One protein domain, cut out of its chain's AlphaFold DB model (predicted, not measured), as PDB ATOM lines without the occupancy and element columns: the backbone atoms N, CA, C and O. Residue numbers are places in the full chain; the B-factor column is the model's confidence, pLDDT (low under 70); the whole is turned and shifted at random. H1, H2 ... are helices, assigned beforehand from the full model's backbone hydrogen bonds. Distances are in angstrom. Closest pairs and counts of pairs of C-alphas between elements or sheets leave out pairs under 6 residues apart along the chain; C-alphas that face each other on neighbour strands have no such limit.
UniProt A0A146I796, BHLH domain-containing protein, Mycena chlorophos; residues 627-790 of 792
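AT A GLANCE: This is residues 627 to 790 of the 792 residues of the protein "BHLH domain-containing protein" of Mycena chlorophos (UniProt A0A146I796). One long helix, H2, runs as a spine through the domain, and H3, H4 and H5 pack along it to make a bundle of four helices. H1 folds back over the first part of H2, H7 packs on its last part, and H6 packs on H5. The printed part has 164 residues with seven named helices, H1 to H7 in chain order, and no named strand; the class is all helix. The whole is compact, with a radius of gyration of the C-alphas of 16.8 A, and only just elongated, spanning 56 by 37 by 27 A.

HOW THE PARTS SIT: Start with H1, residues 627 to 636, which forms a helical hairpin with H2, residues 642 to 671: they run opposite ways at a steep tilt of 42 degrees, closest at the C-alphas of Ala 632 and Leu 649, 5.0 A. H2 is the hub, touching five helices. H3, residues 677 to 694, touches it in a hairpin, closest at the C-alphas of His 657 and Ala 687, 5.5 A, at a shallow tilt of 35.0 degrees, only just short of steep. H4, residues 696 to 709, forms a hairpin with H3; look at the C-alphas of Ala 691 and Gly 699, their closest, 4.5 A apart. H4 also touches H2, the same way, at 16 degrees, a shallow tilt, with the C-alphas of Ile 655 and Val 698 closest at 6.5 A. H5, residues 728 to 742, touches H2 the same way at a shallow tilt of 22 degrees, closest at the C-alphas of Arg 659 and Val 729, 4.8 A. H6, residues 757 to 765, forms a hairpin with H5, with the C-alphas of Leu 738 and Leu 762 closest at 5.8 A. H7, residues 776 to 789, touches H2 with residues 663 to 671 of H2 alone; the C-alphas of Val 667 and Ala 780 are closest, 5.6 A. H6 and H7 form a hairpin and only just touch, with 3 pairs of C-alphas within 8 A, closest at Ala 759 and Leu 788, 7.2 A. Helix packing is only just mostly aligned, with 6 of 9 touching pairs at a shallow tilt. H1 is apart from H3 and H7, for instance. In H1 to H7 every O i to N i+4 pair is within hydrogen-bond range.

IN THESE COORDINATES: Find C-alpha 627 at (71.494, 58.430, 79.928), where H1 begins. H2 begins at C-alpha 642, (67.600, 38.748, 82.319), and runs 43.3 A. H3 is 25.7 A long, H5 21.1 A, H4 20.2 A and H7 20.0 A; H1 and H6 are shorter. H7 ends at C-alpha 789, (97.638, 81.067, 80.938).

THE WHOLE: The C-alphas farthest apart, Thr 640 and Val 751, are 56.3 A apart. The printed part has no cut. The links H4 to H5 and H5 to H6 are long, with 18 and 14 residues. The mean pLDDT of the printed part is 74.6; look for values under 70 at residues 627 to 646, 673 to 680, 711 to 726 and 744 to 755, and at 768 and 790.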
ATOM      1  N   LEU A 627      70.203  58.769  80.542       50.50
ATOM      2  CA  LEU A 627      71.494  58.430  79.928       50.50
ATOM      3  C   LEU A 627      72.038  57.085  80.441       50.50
ATOM      4  O   LEU A 627      72.481  56.263  79.639       50.50
ATOM      5  N   ALA A 628      71.916  56.810  81.743       46.75
ATOM      6  CA  ALA A 628      72.314  55.539  82.355       46.75
ATOM      7  C   ALA A 628      71.561  54.328  81.767       46.75
ATOM      8  O   ALA A 628      72.140  53.247  81.604       46.75
ATOM      9  N   ILE A 629      70.276  54.510  81.423       48.56
ATOM     10  CA  ILE A 629      69.434  53.510  80.747       48.56
ATOM     11  C   ILE A 629      69.833  53.348  79.275       48.56
ATOM     12  O   ILE A 629      69.861  52.223  78.779       48.56
ATOM     13  N   GLU A 630      70.153  54.433  78.569       46.56
ATOM     14  CA  GLU A 630      70.574  54.377  77.165       46.56
ATOM     15  C   GLU A 630      71.951  53.706  77.002       46.56
ATOM     16  O   GLU A 630      72.142  52.851  76.133       46.56
ATOM     17  N   GLU A 631      72.893  54.019  77.894       49.31
ATOM     18  CA  GLU A 631      74.198  53.362  77.986       49.31
ATOM     19  C   GLU A 631      74.053  51.875  78.354       49.31
ATOM     20  O   GLU A 631      74.682  51.017  77.727       49.31
ATOM     21  N   ALA A 632      73.176  51.543  79.310       49.72
ATOM     22  CA  ALA A 632      72.850  50.154  79.636       49.72
ATOM     23  C   ALA A 632      72.246  49.409  78.440       49.72
ATOM     24  O   ALA A 632      72.636  48.274  78.177       49.72
ATOM     25  N   ALA A 633      71.332  50.035  77.691       49.47
ATOM     26  CA  ALA A 633      70.712  49.440  76.511       49.47
ATOM     27  C   ALA A 633      71.750  49.144  75.418       49.47
ATOM     28  O   ALA A 633      71.801  48.021  74.918       49.47
ATOM     29  N   ARG A 634      72.643  50.099  75.114       51.22
ATOM     30  CA  ARG A 634      73.737  49.894  74.146       51.22
ATOM     31  C   ARG A 634      74.699  48.778  74.577       51.22
ATOM     32  O   ARG A 634      75.136  48.006  73.726       51.22
ATOM     33  N   ARG A 635      74.974  48.622  75.879       50.69
ATOM     34  CA  ARG A 635      75.794  47.514  76.423       50.69
ATOM     35  C   ARG A 635      75.056  46.168  76.489       50.69
ATOM     36  O   ARG A 635      75.687  45.122  76.373       50.69
ATOM     37  N   ALA A 636      73.733  46.173  76.649       53.47
ATOM     38  CA  ALA A 636      72.911  44.968  76.784       53.47
ATOM     39  C   ALA A 636      72.640  44.226  75.458       53.47
ATOM     40  O   ALA A 636      72.168  43.089  75.496       53.47
ATOM     41  N   ASN A 637      72.973  44.815  74.302       47.72
ATOM     42  CA  ASN A 637      72.698  44.271  72.960       47.72
ATOM     43  C   ASN A 637      73.250  42.855  72.674       47.72
ATOM     44  O   ASN A 637      72.818  42.220  71.714       47.72
ATOM     45  N   HIS A 638      74.164  42.329  73.495       45.38
ATOM     46  CA  HIS A 638      74.712  40.971  73.356       45.38
ATOM     47  C   HIS A 638      74.329  40.016  74.503       45.38
ATOM     48  O   HIS A 638      74.888  38.924  74.613       45.38
ATOM     49  N   ILE A 639      73.390  40.402  75.375       49.44
ATOM     50  CA  ILE A 639      73.112  39.695  76.631       49.44
ATOM     51  C   ILE A 639      71.775  38.948  76.569       49.44
ATOM     52  O   ILE A 639      70.697  39.534  76.541       49.44
ATOM     53  N   THR A 640      71.850  37.617  76.585       49.75
ATOM     54  CA  THR A 640      70.698  36.718  76.396       49.75
ATOM     55  C   THR A 640      69.943  36.364  77.684       49.75
ATOM     56  O   THR A 640      68.890  35.727  77.617       49.75
ATOM     57  N   THR A 641      70.439  36.768  78.859       54.44
ATOM     58  CA  THR A 641      69.838  36.467  80.170       54.44
ATOM     59  C   THR A 641      69.330  37.729  80.867       54.44
ATOM     60  O   THR A 641      69.965  38.782  80.829       54.44
ATOM     61  N   LYS A 642      68.183  37.626  81.554       55.22
ATOM     62  CA  LYS A 642      67.600  38.748  82.319       55.22
ATOM     63  C   LYS A 642      68.567  39.273  83.379       55.22
ATOM     64  O   LYS A 642      68.702  40.479  83.542       55.22
ATOM     65  N   ASP A 643      69.247  38.353  84.052       56.25
ATOM     66  CA  ASP A 643      70.152  38.643  85.165       56.25
ATOM     67  C   ASP A 643      71.411  39.375  84.677       56.25
ATOM     68  O   ASP A 643      71.921  40.256  85.363       56.25
ATOM     69  N   GLY A 644      71.863  39.086  83.449       66.00
ATOM     70  CA  GLY A 644      72.931  39.840  82.795       66.00
ATOM     71  C   GLY A 644      72.505  41.262  82.420       66.00
ATOM     72  O   GLY A 644      73.265  42.193  82.650       66.00
ATOM     73  N   VAL A 645      71.284  41.456  81.902       65.50
ATOM     74  CA  VAL A 645      70.768  42.801  81.570       65.50
ATOM     75  C   VAL A 645      70.598  43.655  82.830       65.50
ATOM     76  O   VAL A 645      70.977  44.825  82.825       65.50
ATOM     77  N   LEU A 646      70.082  43.071  83.920       68.81
ATOM     78  CA  LEU A 646      70.012  43.732  85.227       68.81
ATOM     79  C   LEU A 646      71.412  44.120  85.715       68.81
ATOM     80  O   LEU A 646      71.651  45.295  85.976       68.81
ATOM     81  N   ARG A 647      72.361  43.175  85.719       76.81
ATOM     82  CA  ARG A 647      73.753  43.438  86.099       76.81
ATOM     83  C   ARG A 647      74.396  44.548  85.258       76.81
ATOM     84  O   ARG A 647      75.134  45.364  85.794       76.81
ATOM     85  N   THR A 648      74.130  44.616  83.954       74.38
ATOM     86  CA  THR A 648      74.683  45.664  83.078       74.38
ATOM     87  C   THR A 648      74.092  47.048  83.355       74.38
ATOM     88  O   THR A 648      74.819  48.035  83.257       74.38
ATOM     89  N   LEU A 649      72.817  47.128  83.748       75.44
ATOM     90  CA  LEU A 649      72.192  48.367  84.220       75.44
ATOM     91  C   LEU A 649      72.715  48.779  85.607       75.44
ATOM     92  O   LEU A 649      72.947  49.957  85.852       75.44
ATOM     93  N   GLU A 650      72.950  47.822  86.505       79.44
ATOM     94  CA  GLU A 650      73.599  48.080  87.797       79.44
ATOM     95  C   GLU A 650      75.044  48.577  87.603       79.44
ATOM     96  O   GLU A 650      75.456  49.545  88.240       79.44
ATOM     97  N   GLU A 651      75.801  47.976  86.676       83.69
ATOM     98  CA  GLU A 651      77.161  48.402  86.333       83.69
ATOM     99  C   GLU A 651      77.212  49.775  85.635       83.69
ATOM    100  O   GLU A 651      78.153  50.521  85.906       83.69
ATOM    101  N   SER A 652      76.239  50.163  84.792       79.56
ATOM    102  CA  SER A 652      76.197  51.534  84.239       79.56
ATOM    103  C   SER A 652      75.853  52.562  85.318       79.56
ATOM    104  O   SER A 652      76.624  53.493  85.533       79.56
ATOM    105  N   VAL A 653      74.780  52.333  86.081       83.94
ATOM    106  CA  VAL A 653      74.342  53.225  87.165       83.94
ATOM    107  C   VAL A 653      75.431  53.388  88.234       83.94
ATOM    108  O   VAL A 653      75.601  54.477  88.778       83.94
ATOM    109  N   ALA A 654      76.213  52.350  88.539       85.75
ATOM    110  CA  ALA A 654      77.351  52.472  89.450       85.75
ATOM    111  C   ALA A 654      78.531  53.264  88.850       85.75
ATOM    112  O   ALA A 654      79.190  54.004  89.580       85.75
ATOM    113  N   ILE A 655      78.790  53.161  87.540       86.50
ATOM    114  CA  ILE A 655      79.799  53.989  86.854       86.50
ATOM    115  C   ILE A 655      79.380  55.465  86.849       86.50
ATOM    116  O   ILE A 655      80.221  56.317  87.133       86.50
ATOM    117  N   ASP A 656      78.105  55.777  86.610       86.38
ATOM    118  CA  ASP A 656      77.610  57.160  86.615       86.38
ATOM    119  C   ASP A 656      77.683  57.791  88.016       86.38
ATOM    120  O   ASP A 656      78.191  58.901  88.163       86.38
ATOM    121  N   HIS A 657      77.333  57.057  89.082       85.75
ATOM    122  CA  HIS A 657      77.564  57.539  90.452       85.75
ATOM    123  C   HIS A 657      79.058  57.776  90.761       85.75
ATOM    124  O   HIS A 657      79.398  58.721  91.473       85.75
ATOM    125  N   LEU A 658      79.971  56.947  90.234       89.19
ATOM    126  CA  LEU A 658      81.418  57.166  90.374       89.19
ATOM    127  C   LEU A 658      81.919  58.357  89.537       89.19
ATOM    128  O   LEU A 658      82.872  59.025  89.951       89.19
ATOM    129  N   ARG A 659      81.281  58.648  88.396       90.06
ATOM    130  CA  ARG A 659      81.530  59.842  87.577       90.06
ATOM    131  C   ARG A 659      81.128  61.102  88.331       90.06
ATOM    132  O   ARG A 659      81.974  61.978  88.476       90.06
ATOM    133  N   ASP A 660      79.911  61.154  88.868       86.81
ATOM    134  CA  ASP A 660      79.419  62.291  89.655       86.81
ATOM    135  C   ASP A 660      80.326  62.551  90.874       86.81
ATOM    136  O   ASP A 660      80.791  63.671  91.075       86.81
ATOM    137  N   VAL A 661      80.701  61.509  91.630       88.38
ATOM    138  CA  VAL A 661      81.650  61.628  92.759       88.38
ATOM    139  C   VAL A 661      83.027  62.152  92.323       88.38
ATOM    140  O   VAL A 661      83.655  62.913  93.060       88.38
ATOM    141  N   SER A 662      83.511  61.763  91.141       89.88
ATOM    142  CA  SER A 662      84.811  62.217  90.620       89.88
ATOM    143  C   SER A 662      84.754  63.637  90.050       89.88
ATOM    144  O   SER A 662      85.743  64.363  90.126       89.88
ATOM    145  N   ALA A 663      83.600  64.047  89.520       89.56
ATOM    146  CA  ALA A 663      83.329  65.407  89.074       89.56
ATOM    147  C   ALA A 663      83.259  66.369  90.268       89.56
ATOM    148  O   ALA A 663      83.974  67.368  90.276       89.56
ATOM    149  N   GLU A 664      82.498  66.029  91.312       87.00
ATOM    150  CA  GLU A 664      82.444  66.793  92.568       87.00
ATOM    151  C   GLU A 664      83.829  66.909  93.224       87.00
ATOM    152  O   GLU A 664      84.220  67.986  93.668       87.00
ATOM    153  N   LEU A 665      84.623  65.829  93.231       87.62
ATOM    154  CA  LEU A 665      85.997  65.850  93.746       87.62
ATOM    155  C   LEU A 665      86.896  66.835  92.977       87.62
ATOM    156  O   LEU A 665      87.615  67.618  93.596       87.62
ATOM    157  N   PHE A 666      86.835  66.816  91.643       89.38
ATOM    158  CA  PHE A 666      87.576  67.739  90.782       89.38
ATOM    159  C   PHE A 666      87.128  69.195  90.995       89.38
ATOM    160  O   PHE A 666      87.957  70.073  91.232       89.38
ATOM    161  N   VAL A 667      85.818  69.453  90.992       88.69
ATOM    162  CA  VAL A 667      85.224  70.785  91.197       88.69
ATOM    163  C   VAL A 667      85.576  71.356  92.571       88.69
ATOM    164  O   VAL A 667      85.994  72.511  92.669       88.69
ATOM    165  N   ARG A 668      85.464  70.554  93.635       86.31
ATOM    166  CA  ARG A 668      85.810  70.950  95.006       86.31
ATOM    167  C   ARG A 668      87.286  71.321  95.130       86.31
ATOM    168  O   ARG A 668      87.598  72.358  95.708       86.31
ATOM    169  N   ASP A 669      88.182  70.501  94.586       85.81
ATOM    170  CA  ASP A 669      89.626  70.733  94.674       85.81
ATOM    171  C   ASP A 669      90.071  71.970  93.859       85.81
ATOM    172  O   ASP A 669      91.018  72.648  94.257       85.81
ATOM    173  N   VAL A 670      89.382  72.298  92.756       87.19
ATOM    174  CA  VAL A 670      89.729  73.412  91.847       87.19
ATOM    175  C   VAL A 670      89.078  74.744  92.236       87.19
ATOM    176  O   VAL A 670      89.752  75.776  92.263       87.19
ATOM    177  N   LEU A 671      87.770  74.743  92.521       86.62
ATOM    178  CA  LEU A 671      86.995  75.950  92.840       86.62
ATOM    179  C   LEU A 671      86.901  76.225  94.351       86.62
ATOM    180  O   LEU A 671      86.506  77.320  94.747       86.62
ATOM    181  N   GLY A 672      87.251  75.255  95.204       77.25
ATOM    182  CA  GLY A 672      87.117  75.370  96.661       77.25
ATOM    183  C   GLY A 672      85.666  75.322  97.157       77.25
ATOM    184  O   GLY A 672      85.380  75.818  98.245       77.25
ATOM    185  N   SER A 673      84.744  74.774  96.357       63.94
ATOM    186  CA  SER A 673      83.307  74.767  96.656       63.94
ATOM    187  C   SER A 673      82.972  73.880  97.861       63.94
ATOM    188  O   SER A 673      83.138  72.663  97.808       63.94
ATOM    189  N   SER A 674      82.458  74.486  98.934       52.97
ATOM    190  CA  SER A 674      81.898  73.785 100.094       52.97
ATOM    191  C   SER A 674      80.381  73.611  99.937       52.97
ATOM    192  O   SER A 674      79.595  74.336 100.554       52.97
ATOM    193  N   ALA A 675      79.971  72.680  99.077       57.19
ATOM    194  CA  ALA A 675      78.621  72.118  99.125       57.19
ATOM    195  C   ALA A 675      78.494  71.163 100.334       57.19
ATOM    196  O   ALA A 675      79.508  70.730 100.879       57.19
ATOM    197  N   ASP A 676      77.270  70.875 100.789       59.75
ATOM    198  CA  ASP A 676      77.021  70.248 102.097       59.75
ATOM    199  C   ASP A 676      77.692  68.864 102.258       59.75
ATOM    200  O   ASP A 676      77.208  67.847 101.746       59.75
ATOM    201  N   ASP A 677      78.800  68.829 103.014       64.81
ATOM    202  CA  ASP A 677      79.687  67.664 103.186       64.81
ATOM    203  C   ASP A 677      78.941  66.383 103.606       64.81
ATOM    204  O   ASP A 677      79.322  65.281 103.213       64.81
ATOM    205  N   GLU A 678      77.865  66.509 104.389       68.12
ATOM    206  CA  GLU A 678      77.079  65.382 104.907       68.12
ATOM    207  C   GLU A 678      76.238  64.693 103.811       68.12
ATOM    208  O   GLU A 678      76.188  63.461 103.750       68.12
ATOM    209  N   GLU A 679      75.647  65.453 102.877       67.44
ATOM    210  CA  GLU A 679      74.924  64.877 101.731       67.44
ATOM    211  C   GLU A 679      75.905  64.269 100.712       67.44
ATOM    212  O   GLU A 679      75.641  63.218 100.119       67.44
ATOM    213  N   ILE A 680      77.073  64.898 100.540       68.75
ATOM    214  CA  ILE A 680      78.143  64.412  99.660       68.75
ATOM    215  C   ILE A 680      78.739  63.105 100.198       68.75
ATOM    216  O   ILE A 680      78.865  62.141  99.440       68.75
ATOM    217  N   ALA A 681      79.036  63.022 101.498       75.12
ATOM    218  CA  ALA A 681      79.547  61.807 102.133       75.12
ATOM    219  C   ALA A 681      78.569  60.626 101.997       75.12
ATOM    220  O   ALA A 681      78.989  59.509 101.686       75.12
ATOM    221  N   ALA A 682      77.260  60.869 102.143       74.38
ATOM    222  CA  ALA A 682      76.234  59.845 101.946       74.38
ATOM    223  C   ALA A 682      76.192  59.321 100.493       74.38
ATOM    224  O   ALA A 682      76.169  58.106 100.271       74.38
ATOM    225  N   LYS A 683      76.251  60.217  99.494       74.00
ATOM    226  CA  LYS A 683      76.329  59.848  98.064       74.00
ATOM    227  C   LYS A 683      77.598  59.052  97.750       74.00
ATOM    228  O   LYS A 683      77.524  58.019  97.086       74.00
ATOM    229  N   GLN A 684      78.745  59.495  98.269       83.31
ATOM    230  CA  GLN A 684      80.032  58.812  98.121       83.31
ATOM    231  C   GLN A 684      79.991  57.395  98.705       83.31
ATOM    232  O   GLN A 684      80.358  56.440  98.022       83.31
ATOM    233  N   GLN A 685      79.485  57.230  99.931       83.56
ATOM    234  CA  GLN A 685      79.370  55.919 100.570       83.56
ATOM    235  C   GLN A 685      78.469  54.964  99.769       83.56
ATOM    236  O   GLN A 685      78.823  53.797  99.595       83.56
ATOM    237  N   HIS A 686      77.347  55.454  99.232       80.31
ATOM    238  CA  HIS A 686      76.459  54.661  98.377       80.31
ATOM    239  C   HIS A 686      77.143  54.229  97.066       80.31
ATOM    240  O   HIS A 686      77.074  53.057  96.693       80.31
ATOM    241  N   ALA A 687      77.860  55.141  96.400       83.50
ATOM    242  CA  ALA A 687      78.606  54.848  95.174       83.50
ATOM    243  C   ALA A 687      79.717  53.804  95.397       83.50
ATOM    244  O   ALA A 687      79.861  52.864  94.610       83.50
ATOM    245  N   PHE A 688      80.479  53.926  96.490       87.44
ATOM    246  CA  PHE A 688      81.532  52.967  96.828       87.44
ATOM    247  C   PHE A 688      80.983  51.592  97.216       87.44
ATOM    248  O   PHE A 688      81.574  50.585  96.828       87.44
ATOM    249  N   GLU A 689      79.854  51.520  97.927       85.00
ATOM    250  CA  GLU A 689      79.244  50.233  98.273       85.00
ATOM    251  C   GLU A 689      78.675  49.523  97.038       85.00
ATOM    252  O   GLU A 689      78.939  48.336  96.849       85.00
ATOM    253  N   ALA A 690      77.999  50.246  96.136       84.25
ATOM    254  CA  ALA A 690      77.544  49.693  94.859       84.25
ATOM    255  C   ALA A 690      78.720  49.144  94.026       84.25
ATOM    256  O   ALA A 690      78.681  48.004  93.557       84.25
ATOM    257  N   ALA A 691      79.812  49.909  93.912       87.31
ATOM    258  CA  ALA A 691      81.027  49.469  93.230       87.31
ATOM    259  C   ALA A 691      81.669  48.231  93.889       87.31
ATOM    260  O   ALA A 691      82.123  47.320  93.190       87.31
ATOM    261  N   ARG A 692      81.675  48.166  95.228       87.94
ATOM    262  CA  ARG A 692      82.207  47.038  96.011       87.94
ATOM    263  C   ARG A 692      81.382  45.761  95.831       87.94
ATOM    264  O   ARG A 692      81.971  44.687  95.733       87.94
ATOM    265  N   VAL A 693      80.055  45.878  95.767       85.31
ATOM    266  CA  VAL A 693      79.125  44.752  95.566       85.31
ATOM    267  C   VAL A 693      79.189  44.213  94.133       85.31
ATOM    268  O   VAL A 693      79.206  42.998  93.940       85.31
ATOM    269  N   LEU A 694      79.271  45.088  93.126       85.75
ATOM    270  CA  LEU A 694      79.339  44.676  91.719       85.75
ATOM    271  C   LEU A 694      80.704  44.086  91.340       85.75
ATOM    272  O   LEU A 694      80.770  43.130  90.560       85.75
ATOM    273  N   GLY A 695      81.790  44.618  91.912       83.44
ATOM    274  CA  GLY A 695      83.147  44.131  91.683       83.44
ATOM    275  C   GLY A 695      83.644  44.369  90.253       83.44
ATOM    276  O   GLY A 695      83.248  45.326  89.584       83.44
ATOM    277  N   GLY A 696      84.563  43.517  89.786       86.12
ATOM    278  CA  GLY A 696      85.141  43.614  88.440       86.12
ATOM    279  C   GLY A 696      85.732  45.000  88.143       86.12
ATOM    280  O   GLY A 696      86.365  45.614  89.004       86.12
ATOM    281  N   ARG A 697      85.493  45.513  86.926       83.19
ATOM    282  CA  ARG A 697      85.945  46.853  86.507       83.19
ATOM    283  C   ARG A 697      85.382  47.964  87.400       83.19
ATOM    284  O   ARG A 697      86.127  48.868  87.765       83.19
ATOM    285  N   VAL A 698      84.109  47.880  87.792       85.19
ATOM    286  CA  VAL A 698      83.446  48.907  88.617       85.19
ATOM    287  C   VAL A 698      84.062  48.965  90.020       85.19
ATOM    288  O   VAL A 698      84.372  50.046  90.511       85.19
ATOM    289  N   GLY A 699      84.343  47.812  90.634       85.62
ATOM    290  CA  GLY A 699      85.015  47.730  91.934       85.62
ATOM    291  C   GLY A 699      86.459  48.242  91.912       85.62
ATOM    292  O   GLY A 699      86.878  48.945  92.836       85.62
ATOM    293  N   VAL A 700      87.215  47.964  90.841       86.75
ATOM    294  CA  VAL A 700      88.552  48.552  90.627       86.75
ATOM    295  C   VAL A 700      88.457  50.073  90.490       86.75
ATOM    296  O   VAL A 700      89.235  50.798  91.113       86.75
ATOM    297  N   LEU A 701      87.479  50.567  89.731       86.62
ATOM    298  CA  LEU A 701      87.267  51.994  89.510       86.62
ATOM    299  C   LEU A 701      86.896  52.722  90.810       86.62
ATOM    300  O   LEU A 701      87.564  53.687  91.174       86.62
ATOM    301  N   GLY A 702      85.929  52.206  91.576       88.31
ATOM    302  CA  GLY A 702      85.569  52.740  92.894       88.31
ATOM    303  C   GLY A 702      86.742  52.739  93.881       88.31
ATOM    304  O   GLY A 702      86.932  53.707  94.617       88.31
ATOM    305  N   SER A 703      87.602  51.716  93.830       88.12
ATOM    306  CA  SER A 703      88.835  51.647  94.631       88.12
ATOM    307  C   SER A 703      89.869  52.714  94.238       88.12
ATOM    308  O   SER A 703      90.600  53.211  95.100       88.12
ATOM    309  N   ARG A 704      89.939  53.098  92.954       87.50
ATOM    310  CA  ARG A 704      90.795  54.199  92.471       87.50
ATOM    311  C   ARG A 704      90.229  55.554  92.899       87.50
ATOM    312  O   ARG A 704      90.973  56.339  93.482       87.50
ATOM    313  N   VAL A 705      88.924  55.786  92.721       88.12
ATOM    314  CA  VAL A 705      88.232  57.011  93.178       88.12
ATOM    315  C   VAL A 705      88.423  57.215  94.687       88.12
ATOM    316  O   VAL A 705      88.878  58.277  95.112       88.12
ATOM    317  N   GLY A 706      88.178  56.180  95.498       86.31
ATOM    318  CA  GLY A 706      88.352  56.236  96.953       86.31
ATOM    319  C   GLY A 706      89.787  56.556  97.397       86.31
ATOM    320  O   GLY A 706      89.977  57.284  98.371       86.31
ATOM    321  N   ARG A 707      90.810  56.088  96.662       86.19
ATOM    322  CA  ARG A 707      92.218  56.412  96.958       86.19
ATOM    323  C   ARG A 707      92.524  57.896  96.739       86.19
ATOM    324  O   ARG A 707      93.159  58.507  97.595       86.19
ATOM    325  N   VAL A 708      92.057  58.474  95.629       84.06
ATOM    326  CA  VAL A 708      92.282  59.896  95.299       84.06
ATOM    327  C   VAL A 708      91.479  60.812  96.224       84.06
ATOM    328  O   VAL A 708      91.996  61.843  96.664       84.06
ATOM    329  N   LEU A 709      90.256  60.417  96.589       83.81
ATOM    330  CA  LEU A 709      89.448  61.099  97.605       83.81
ATOM    331  C   LEU A 709      90.160  61.119  98.969       83.81
ATOM    332  O   LEU A 709      90.234  62.169  99.602       83.81
ATOM    333  N   GLY A 710      90.767  59.997  99.373       78.31
ATOM    334  CA  GLY A 710      91.603  59.875 100.574       78.31
ATOM    335  C   GLY A 710      92.988  60.537 100.493       78.31
ATOM    336  O   GLY A 710      93.835  60.267 101.340       78.31
ATOM    337  N   GLY A 711      93.252  61.366  99.475       68.50
ATOM    338  CA  GLY A 711      94.516  62.097  99.309       68.50
ATOM    339  C   GLY A 711      95.706  61.258  98.826       68.50
ATOM    340  O   GLY A 711      96.813  61.783  98.724       68.50
ATOM    341  N   GLY A 712      95.509  59.975  98.515       67.12
ATOM    342  CA  GLY A 712      96.560  59.104  97.996       67.12
ATOM    343  C   GLY A 712      96.853  59.359  96.516       67.12
ATOM    344  O   GLY A 712      95.940  59.585  95.721       67.12
ATOM    345  N   SER A 713      98.129  59.267  96.134       63.75
ATOM    346  CA  SER A 713      98.516  59.263  94.722       63.75
ATOM    347  C   SER A 713      98.074  57.964  94.034       63.75
ATOM    348  O   SER A 713      98.063  56.887  94.646       63.75
ATOM    349  N   LEU A 714      97.746  58.057  92.748       62.78
ATOM    350  CA  LEU A 714      97.785  56.916  91.840       62.78
ATOM    351  C   LEU A 714      99.090  57.015  91.053       62.78
ATOM    352  O   LEU A 714      99.346  58.022  90.398       62.78
ATOM    353  N   GLU A 715      99.899  55.967  91.138       58.62
ATOM    354  CA  GLU A 715     100.896  55.677  90.116       58.62
ATOM    355  C   GLU A 715     100.132  55.075  88.925       58.62
ATOM    356  O   GLU A 715      99.289  54.191  89.107       58.62
ATOM    357  N   PHE A 716     100.371  55.628  87.740       57.53
ATOM    358  CA  PHE A 716      99.948  55.090  86.448       57.53
ATOM    359  C   PHE A 716     101.227  54.620  85.749       57.53
ATOM    360  O   PHE A 716     102.274  55.244  85.938       57.53
ATOM    361  N   ASP A 717     101.168  53.539  84.975       52.38
ATOM    362  CA  ASP A 717     102.343  53.072  84.236       52.38
ATOM    363  C   ASP A 717     102.743  54.102  83.154       52.38
ATOM    364  O   ASP A 717     101.896  54.829  82.629       52.38
ATOM    365  N   GLU A 718     104.030  54.188  82.797       50.25
ATOM    366  CA  GLU A 718     104.533  55.221  81.865       50.25
ATOM    367  C   GLU A 718     103.938  55.090  80.442       50.25
ATOM    368  O   GLU A 718     103.810  56.081  79.717       50.25
ATOM    369  N   ASP A 719     103.512  53.884  80.052       47.00
ATOM    370  CA  ASP A 719     102.747  53.617  78.823       47.00
ATOM    371  C   ASP A 719     101.280  54.085  78.926       47.00
ATOM    372  O   ASP A 719     100.628  54.387  77.922       47.00
ATOM    373  N   ASP A 720     100.750  54.176  80.145       53.88
ATOM    374  CA  ASP A 720      99.370  54.549  80.443       53.88
ATOM    375  C   ASP A 720      99.210  56.084  80.473       53.88
ATOM    376  O   ASP A 720      98.203  56.596  79.987       53.88
ATOM    377  N   GLU A 721     100.224  56.845  80.927       53.22
ATOM    378  CA  GLU A 721     100.253  58.326  80.849       53.22
ATOM    379  C   GLU A 721     100.215  58.866  79.397       53.22
ATOM    380  O   GLU A 721      99.832  60.016  79.172       53.22
ATOM    381  N   GLN A 722     100.579  58.052  78.399       50.25
ATOM    382  CA  GLN A 722     100.603  58.442  76.979       50.25
ATOM    383  C   GLN A 722      99.271  58.191  76.248       50.25
ATOM    384  O   GLN A 722      99.002  58.824  75.218       50.25
ATOM    385  N   ASN A 723      98.433  57.300  76.784       57.16
ATOM    386  CA  ASN A 723      97.119  56.965  76.245       57.16
ATOM    387  C   ASN A 723      96.020  57.825  76.895       57.16
ATOM    388  O   ASN A 723      95.996  58.022  78.111       57.16
ATOM    389  N   GLU A 724      95.073  58.321  76.090       59.84
ATOM    390  CA  GLU A 724      93.842  58.913  76.634       59.84
ATOM    391  C   GLU A 724      93.029  57.801  77.331       59.84
ATOM    392  O   GLU A 724      92.827  56.742  76.727       59.84
ATOM    393  N   PRO A 725      92.529  58.002  78.566       65.25
ATOM    394  CA  PRO A 725      91.707  57.000  79.239       65.25
ATOM    395  C   PRO A 725      90.449  56.694  78.430       65.25
ATOM    396  O   PRO A 725      89.904  57.595  77.795       65.25
ATOM    397  N   ALA A 726      89.938  55.463  78.499       64.12
ATOM    398  CA  ALA A 726      88.672  55.103  77.855       64.12
ATOM    399  C   ALA A 726      87.441  55.595  78.646       64.12
ATOM    400  O   ALA A 726      86.502  56.128  78.051       64.12
ATOM    401  N   ASP A 727      87.463  55.444  79.976       81.69
ATOM    402  CA  ASP A 727      86.336  55.728  80.874       81.69
ATOM    403  C   ASP A 727      86.404  57.151  81.479       81.69
ATOM    404  O   ASP A 727      87.431  57.559  82.028       81.69
ATOM    405  N   ASP A 728      85.282  57.886  81.455       86.62
ATOM    406  CA  ASP A 728      85.152  59.284  81.932       86.62
ATOM    407  C   ASP A 728      85.652  59.507  83.362       86.62
ATOM    408  O   ASP A 728      86.288  60.514  83.674       86.62
ATOM    409  N   VAL A 729      85.381  58.536  84.230       88.25
ATOM    410  CA  VAL A 729      85.776  58.558  85.640       88.25
ATOM    411  C   VAL A 729      87.300  58.619  85.775       88.25
ATOM    412  O   VAL A 729      87.818  59.361  86.605       88.25
ATOM    413  N   GLU A 730      88.046  57.899  84.932       86.31
ATOM    414  CA  GLU A 730      89.508  57.950  84.967       86.31
ATOM    415  C   GLU A 730      90.056  59.275  84.419       86.31
ATOM    416  O   GLU A 730      91.027  59.792  84.976       86.31
ATOM    417  N   ARG A 731      89.407  59.875  83.409       88.44
ATOM    418  CA  ARG A 731      89.755  61.224  82.919       88.44
ATOM    419  C   ARG A 731      89.679  62.253  84.056       88.44
ATOM    420  O   ARG A 731      90.634  63.001  84.271       88.44
ATOM    421  N   LEU A 732      88.598  62.225  84.841       89.88
ATOM    422  CA  LEU A 732      88.395  63.094  86.011       89.88
ATOM    423  C   LEU A 732      89.429  62.846  87.126       89.88
ATOM    424  O   LEU A 732      89.980  63.800  87.683       89.88
ATOM    425  N   LEU A 733      89.755  61.583  87.428       88.94
ATOM    426  CA  LEU A 733      90.788  61.256  88.422       88.94
ATOM    427  C   LEU A 733      92.188  61.707  87.986       88.94
ATOM    428  O   LEU A 733      92.903  62.313  88.787       88.94
ATOM    429  N   ARG A 734      92.582  61.461  86.727       87.06
ATOM    430  CA  ARG A 734      93.869  61.932  86.186       87.06
ATOM    431  C   ARG A 734      93.941  63.462  86.198       87.06
ATOM    432  O   ARG A 734      94.957  64.008  86.625       87.06
ATOM    433  N   ALA A 735      92.865  64.158  85.816       89.75
ATOM    434  CA  ALA A 735      92.799  65.622  85.860       89.75
ATOM    435  C   ALA A 735      92.955  66.165  87.290       89.75
ATOM    436  O   ALA A 735      93.744  67.082  87.512       89.75
ATOM    437  N   THR A 736      92.297  65.542  88.273       89.00
ATOM    438  CA  THR A 736      92.436  65.882  89.702       89.00
ATOM    439  C   THR A 736      93.877  65.698  90.194       89.00
ATOM    440  O   THR A 736      94.419  66.559  90.886       89.00
ATOM    441  N   ILE A 737      94.538  64.595  89.823       87.38
ATOM    442  CA  ILE A 737      95.922  64.310  90.237       87.38
ATOM    443  C   ILE A 737      96.915  65.279  89.589       87.38
ATOM    444  O   ILE A 737      97.781  65.811  90.287       87.38
ATOM    445  N   LEU A 738      96.794  65.551  88.287       87.19
ATOM    446  CA  LEU A 738      97.659  66.525  87.617       87.19
ATOM    447  C   LEU A 738      97.409  67.951  88.121       87.19
ATOM    448  O   LEU A 738      98.372  68.688  88.316       87.19
ATOM    449  N   PHE A 739      96.164  68.326  88.434       87.44
ATOM    450  CA  PHE A 739      95.870  69.595  89.103       87.44
ATOM    451  C   PHE A 739      96.605  69.702  90.451       87.44
ATOM    452  O   PHE A 739      97.346  70.659  90.659       87.44
ATOM    453  N   ARG A 740      96.514  68.686  91.323       87.31
ATOM    454  CA  ARG A 740      97.250  68.649  92.605       87.31
ATOM    455  C   ARG A 740      98.781  68.660  92.437       87.31
ATOM    456  O   ARG A 740      99.472  69.232  93.275       87.31
ATOM    457  N   ARG A 741      99.322  68.051  91.370       84.44
ATOM    458  CA  ARG A 741     100.763  68.085  91.034       84.44
ATOM    459  C   ARG A 741     101.216  69.477  90.565       84.44
ATOM    460  O   ARG A 741     102.283  69.934  90.970       84.44
ATOM    461  N   VAL A 742     100.409  70.166  89.754       83.31
ATOM    462  CA  VAL A 742     100.704  71.520  89.239       83.31
ATOM    463  C   VAL A 742     100.455  72.609  90.293       83.31
ATOM    464  O   VAL A 742     101.192  73.595  90.329       83.31
ATOM    465  N   PHE A 743      99.484  72.414  91.190       82.50
ATOM    466  CA  PHE A 743      99.106  73.350  92.255       82.50
ATOM    467  C   PHE A 743      99.135  72.676  93.650       82.50
ATOM    468  O   PHE A 743      98.084  72.393  94.223       82.50
ATOM    469  N   PRO A 744     100.323  72.430  94.250       69.88
ATOM    470  CA  PRO A 744     100.433  71.697  95.522       69.88
ATOM    471  C   PRO A 744      99.919  72.456  96.756       69.88
ATOM    472  O   PRO A 744      99.750  71.871  97.824       69.88
ATOM    473  N   SER A 745      99.707  73.770  96.643       55.72
ATOM    474  CA  SER A 745      99.045  74.579  97.666       55.72
ATOM    475  C   SER A 745      97.545  74.633  97.394       55.72
ATOM    476  O   SER A 745      97.146  75.080  96.323       55.72
ATOM    477  N   SER A 746      96.719  74.303  98.393       50.44
ATOM    478  CA  SER A 746      95.241  74.334  98.325       50.44
ATOM    479  C   SER A 746      94.620  75.739  98.159       50.44
ATOM    480  O   SER A 746      93.437  75.941  98.422       50.44
ATOM    481  N   THR A 747      95.416  76.722  97.742       50.72
ATOM    482  CA  THR A 747      94.982  78.009  97.205       50.72
ATOM    483  C   THR A 747      95.674  78.221  95.850       50.72
ATOM    484  O   THR A 747      96.910  78.193  95.785       50.72
ATOM    485  N   PRO A 748      94.929  78.467  94.754       52.44
ATOM    486  CA  PRO A 748      95.497  78.700  93.423       52.44
ATOM    487  C   PRO A 748      96.031  80.141  93.286       52.44
ATOM    488  O   PRO A 748      95.650  80.895  92.396       52.44
ATOM    489  N   SER A 749      96.878  80.552  94.232       48.16
ATOM    490  CA  SER A 749      97.389  81.925  94.383       48.16
ATOM    491  C   SER A 749      98.890  82.055  94.106       48.16
ATOM    492  O   SER A 749      99.419  83.163  94.127       48.16
ATOM    493  N   SER A 750      99.588  80.941  93.859       48.16
ATOM    494  CA  SER A 750     100.992  80.944  93.436       48.16
ATOM    495  C   SER A 750     101.087  80.730  91.930       48.16
ATOM    496  O   SER A 750     100.702  79.675  91.431       48.16
ATOM    497  N   VAL A 751     101.659  81.707  91.222       53.31
ATOM    498  CA  VAL A 751     102.016  81.593  89.799       53.31
ATOM    499  C   VAL A 751     103.198  80.627  89.663       53.31
ATOM    500  O   VAL A 751     104.364  81.025  89.663       53.31
ATOM    501  N   LEU A 752     102.892  79.330  89.614       53.19
ATOM    502  CA  LEU A 752     103.860  78.267  89.359       53.19
ATOM    503  C   LEU A 752     104.155  78.152  87.857       53.19
ATOM    504  O   LEU A 752     103.402  78.625  87.007       53.19
ATOM    505  N   SER A 753     105.317  77.588  87.521       53.56
ATOM    506  CA  SER A 753     105.848  77.668  86.158       53.56
ATOM    507  C   SER A 753     104.982  76.896  85.161       53.56
ATOM    508  O   SER A 753     104.942  75.669  85.189       53.56
ATOM    509  N   THR A 754     104.375  77.611  84.211       55.91
ATOM    510  CA  THR A 754     103.491  77.104  83.139       55.91
ATOM    511  C   THR A 754     104.213  76.265  82.066       55.91
ATOM    512  O   THR A 754     103.791  76.192  80.914       55.91
ATOM    513  N   LYS A 755     105.349  75.658  82.432       60.03
ATOM    514  CA  LYS A 755     106.274  74.903  81.572       60.03
ATOM    515  C   LYS A 755     106.666  73.539  82.158       60.03
ATOM    516  O   LYS A 755     107.641  72.944  81.703       60.03
ATOM    517  N   THR A 756     105.952  73.044  83.170       73.56
ATOM    518  CA  THR A 756     106.082  71.648  83.622       73.56
ATOM    519  C   THR A 756     105.407  70.698  82.620       73.56
ATOM    520  O   THR A 756     104.424  71.093  81.989       73.56
ATOM    521  N   PRO A 757     105.888  69.449  82.456       75.12
ATOM    522  CA  PRO A 757     105.206  68.460  81.614       75.12
ATOM    523  C   PRO A 757     103.770  68.216  82.102       75.12
ATOM    524  O   PRO A 757     102.841  68.228  81.299       75.12
ATOM    525  N   ASP A 758     103.580  68.138  83.420       79.56
ATOM    526  CA  ASP A 758     102.292  68.016  84.108       79.56
ATOM    527  C   ASP A 758     101.272  69.090  83.682       79.56
ATOM    528  O   ASP A 758     100.101  68.779  83.485       79.56
ATOM    529  N   ALA A 759     101.703  70.344  83.481       81.25
ATOM    530  CA  ALA A 759     100.829  71.430  83.031       81.25
ATOM    531  C   ALA A 759     100.394  71.272  81.562       81.25
ATOM    532  O   ALA A 759      99.253  71.585  81.217       81.25
ATOM    533  N   TYR A 760     101.272  70.752  80.696       81.31
ATOM    534  CA  TYR A 760     100.914  70.418  79.313       81.31
ATOM    535  C   TYR A 760      99.984  69.199  79.244       81.31
ATOM    536  O   TYR A 760      99.026  69.217  78.472       81.31
ATOM    537  N   ALA A 761     100.220  68.177  80.071       83.38
ATOM    538  CA  ALA A 761      99.355  67.003  80.179       83.38
ATOM    539  C   ALA A 761      97.957  67.372  80.711       83.38
ATOM    540  O   ALA A 761      96.953  67.002  80.104       83.38
ATOM    541  N   LEU A 762      97.881  68.192  81.768       86.81
ATOM    542  CA  LEU A 762      96.624  68.718  82.305       86.81
ATOM    543  C   LEU A 762      95.849  69.501  81.236       86.81
ATOM    544  O   LEU A 762      94.681  69.213  80.989       86.81
ATOM    545  N   ARG A 763      96.513  70.433  80.536       85.44
ATOM    546  CA  ARG A 763      95.890  71.201  79.445       85.44
ATOM    547  C   ARG A 763      95.405  70.316  78.291       85.44
ATOM    548  O   ARG A 763      94.396  70.652  77.679       85.44
ATOM    549  N   ARG A 764      96.104  69.219  77.979       84.88
ATOM    550  CA  ARG A 764      95.693  68.269  76.935       84.88
ATOM    551  C   ARG A 764      94.396  67.553  77.315       84.88
ATOM    552  O   ARG A 764      93.448  67.622  76.544       84.88
ATOM    553  N   MET A 765      94.335  66.930  78.495       84.31
ATOM    554  CA  MET A 765      93.149  66.166  78.922       84.31
ATOM    555  C   MET A 765      91.903  67.048  79.092       84.31
ATOM    556  O   MET A 765      90.797  66.629  78.772       84.31
ATOM    557  N   LEU A 766      92.080  68.290  79.558       85.50
ATOM    558  CA  LEU A 766      90.988  69.263  79.692       85.50
ATOM    559  C   LEU A 766      90.410  69.736  78.346       85.50
ATOM    560  O   LEU A 766      89.340  70.336  78.335       85.50
ATOM    561  N   GLY A 767      91.105  69.484  77.231       79.69
ATOM    562  CA  GLY A 767      90.671  69.828  75.875       79.69
ATOM    563  C   GLY A 767      90.406  68.624  74.963       79.69
ATOM    564  O   GLY A 767      90.225  68.826  73.766       79.69
ATOM    565  N   SER A 768      90.425  67.388  75.484       68.75
ATOM    566  CA  SER A 768      90.244  66.153  74.697       68.75
ATOM    567  C   SER A 768      88.890  65.457  74.904       68.75
ATOM    568  O   SER A 768      88.634  64.438  74.261       68.75
ATOM    569  N   SER A 769      88.017  65.954  75.796       72.44
ATOM    570  CA  SER A 769      86.820  65.214  76.220       72.44
ATOM    571  C   SER A 769      85.633  66.087  76.655       72.44
ATOM    572  O   SER A 769      85.772  66.951  77.520       72.44
ATOM    573  N   TYR A 770      84.439  65.737  76.153       79.31
ATOM    574  CA  TYR A 770      83.125  66.306  76.512       79.31
ATOM    575  C   TYR A 770      82.815  66.292  78.020       79.31
ATOM    576  O   TYR A 770      81.954  67.025  78.501       79.31
ATOM    577  N   VAL A 771      83.519  65.464  78.798       83.56
ATOM    578  CA  VAL A 771      83.368  65.370  80.258       83.56
ATOM    579  C   VAL A 771      83.627  66.712  80.951       83.56
ATOM    580  O   VAL A 771      83.044  66.966  82.003       83.56
ATOM    581  N   PHE A 772      84.449  67.577  80.348       86.06
ATOM    582  CA  PHE A 772      84.778  68.910  80.855       86.06
ATOM    583  C   PHE A 772      83.944  70.041  80.216       86.06
ATOM    584  O   PHE A 772      84.260  71.209  80.417       86.06
ATOM    585  N   GLU A 773      82.895  69.730  79.447       82.81
ATOM    586  CA  GLU A 773      82.062  70.707  78.715       82.81
ATOM    587  C   GLU A 773      80.676  70.927  79.351       82.81
ATOM    588  O   GLU A 773      79.783  71.497  78.726       82.81
ATOM    589  N   HIS A 774      80.452  70.439  80.580       77.62
ATOM    590  CA  HIS A 774      79.143  70.472  81.241       77.62
ATOM    591  C   HIS A 774      79.215  70.899  82.720       77.62
ATOM    592  O   HIS A 774      79.939  70.315  83.530       77.62
ATOM    593  N   GLY A 775      78.361  71.854  83.102       83.19
ATOM    594  CA  GLY A 775      78.086  72.212  84.499       83.19
ATOM    595  C   GLY A 775      79.299  72.767  85.254       83.19
ATOM    596  O   GLY A 775      80.159  73.422  84.680       83.19
ATOM    597  N   ALA A 776      79.390  72.492  86.559       83.06
ATOM    598  CA  ALA A 776      80.486  72.996  87.393       83.06
ATOM    599  C   ALA A 776      81.877  72.465  86.976       83.06
ATOM    600  O   ALA A 776      82.894  73.082  87.289       83.06
ATOM    601  N   VAL A 777      81.938  71.346  86.238       87.38
ATOM    602  CA  VAL A 777      83.192  70.797  85.693       87.38
ATOM    603  C   VAL A 777      83.765  71.709  84.602       87.38
ATOM    604  O   VAL A 777      84.983  71.835  84.501       87.38
ATOM    605  N   GLU A 778      82.910  72.392  83.837       89.50
ATOM    606  CA  GLU A 778      83.320  73.408  82.861       89.50
ATOM    607  C   GLU A 778      83.858  74.675  83.549       89.50
ATOM    608  O   GLU A 778      84.930  75.157  83.193       89.50
ATOM    609  N   GLU A 779      83.201  75.157  84.609       88.69
ATOM    610  CA  GLU A 779      83.714  76.283  85.409       88.69
ATOM    611  C   GLU A 779      85.085  75.952  86.039       88.69
ATOM    612  O   GLU A 779      86.001  76.776  86.034       88.69
ATOM    613  N   ALA A 780      85.274  74.712  86.503       89.06
ATOM    614  CA  ALA A 780      86.567  74.215  86.973       89.06
ATOM    615  C   ALA A 780      87.611  74.085  85.841       89.06
ATOM    616  O   ALA A 780      88.767  74.471  86.035       89.06
ATOM    617  N   ARG A 781      87.228  73.594  84.651       91.25
ATOM    618  CA  ARG A 781      88.092  73.534  83.453       91.25
ATOM    619  C   ARG A 781      88.630  74.921  83.114       91.25
ATOM    620  O   ARG A 781      89.847  75.101  83.033       91.25
ATOM    621  N   ASP A 782      87.739  75.891  82.955       89.50
ATOM    622  CA  ASP A 782      88.095  77.249  82.544       89.50
ATOM    623  C   ASP A 782      88.934  77.945  83.615       89.50
ATOM    624  O   ASP A 782      89.949  78.572  83.300       89.50
ATOM    625  N   ARG A 783      88.633  77.702  84.897       87.62
ATOM    626  CA  ARG A 783      89.463  78.200  85.993       87.62
ATOM    627  C   ARG A 783      90.897  77.661  85.955       87.62
ATOM    628  O   ARG A 783      91.826  78.405  86.269       87.62
ATOM    629  N   ILE A 784      91.114  76.406  85.554       88.31
ATOM    630  CA  ILE A 784      92.472  75.880  85.329       88.31
ATOM    631  C   ILE A 784      93.122  76.546  84.110       88.31
ATOM    632  O   ILE A 784      94.316  76.844  84.153       88.31
ATOM    633  N   VAL A 785      92.374  76.811  83.036       86.94
ATOM    634  CA  VAL A 785      92.905  77.484  81.836       86.94
ATOM    635  C   VAL A 785      93.381  78.909  82.154       86.94
ATOM    636  O   VAL A 785      94.478  79.274  81.724       86.94
ATOM    637  N   ASP A 786      92.657  79.678  82.972       85.19
ATOM    638  CA  ASP A 786      93.113  80.988  83.477       85.19
ATOM    639  C   ASP A 786      94.447  80.870  84.234       85.19
ATOM    640  O   ASP A 786      95.419  81.577  83.950       85.19
ATOM    641  N   LEU A 787      94.523  79.921  85.175       83.81
ATOM    642  CA  LEU A 787      95.707  79.691  86.008       83.81
ATOM    643  C   LEU A 787      96.921  79.215  85.190       83.81
ATOM    644  O   LEU A 787      98.053  79.590  85.495       83.81
ATOM    645  N   LEU A 788      96.700  78.423  84.136       81.12
ATOM    646  CA  LEU A 788      97.746  77.945  83.222       81.12
ATOM    647  C   LEU A 788      98.157  78.975  82.158       81.12
ATOM    648  O   LEU A 788      99.256  78.872  81.607       81.12
ATOM    649  N   THR A 789      97.305  79.954  81.846       77.62
ATOM    650  CA  THR A 789      97.638  81.067  80.938       77.62
ATOM    651  C   THR A 789      98.229  82.271  81.670       77.62
ATOM    652  O   THR A 789      98.938  83.062  81.047       77.62
ATOM    653  N   GLY A 790      98.019  82.375  82.986       64.44
ATOM    654  CA  GLY A 790      98.484  83.492  83.808       64.44
ATOM    655  C   GLY A 790      97.578  84.722  83.727       64.44
ATOM    656  O   GLY A 790      98.062  85.835  83.926       64.44
TER     657      GLY A 790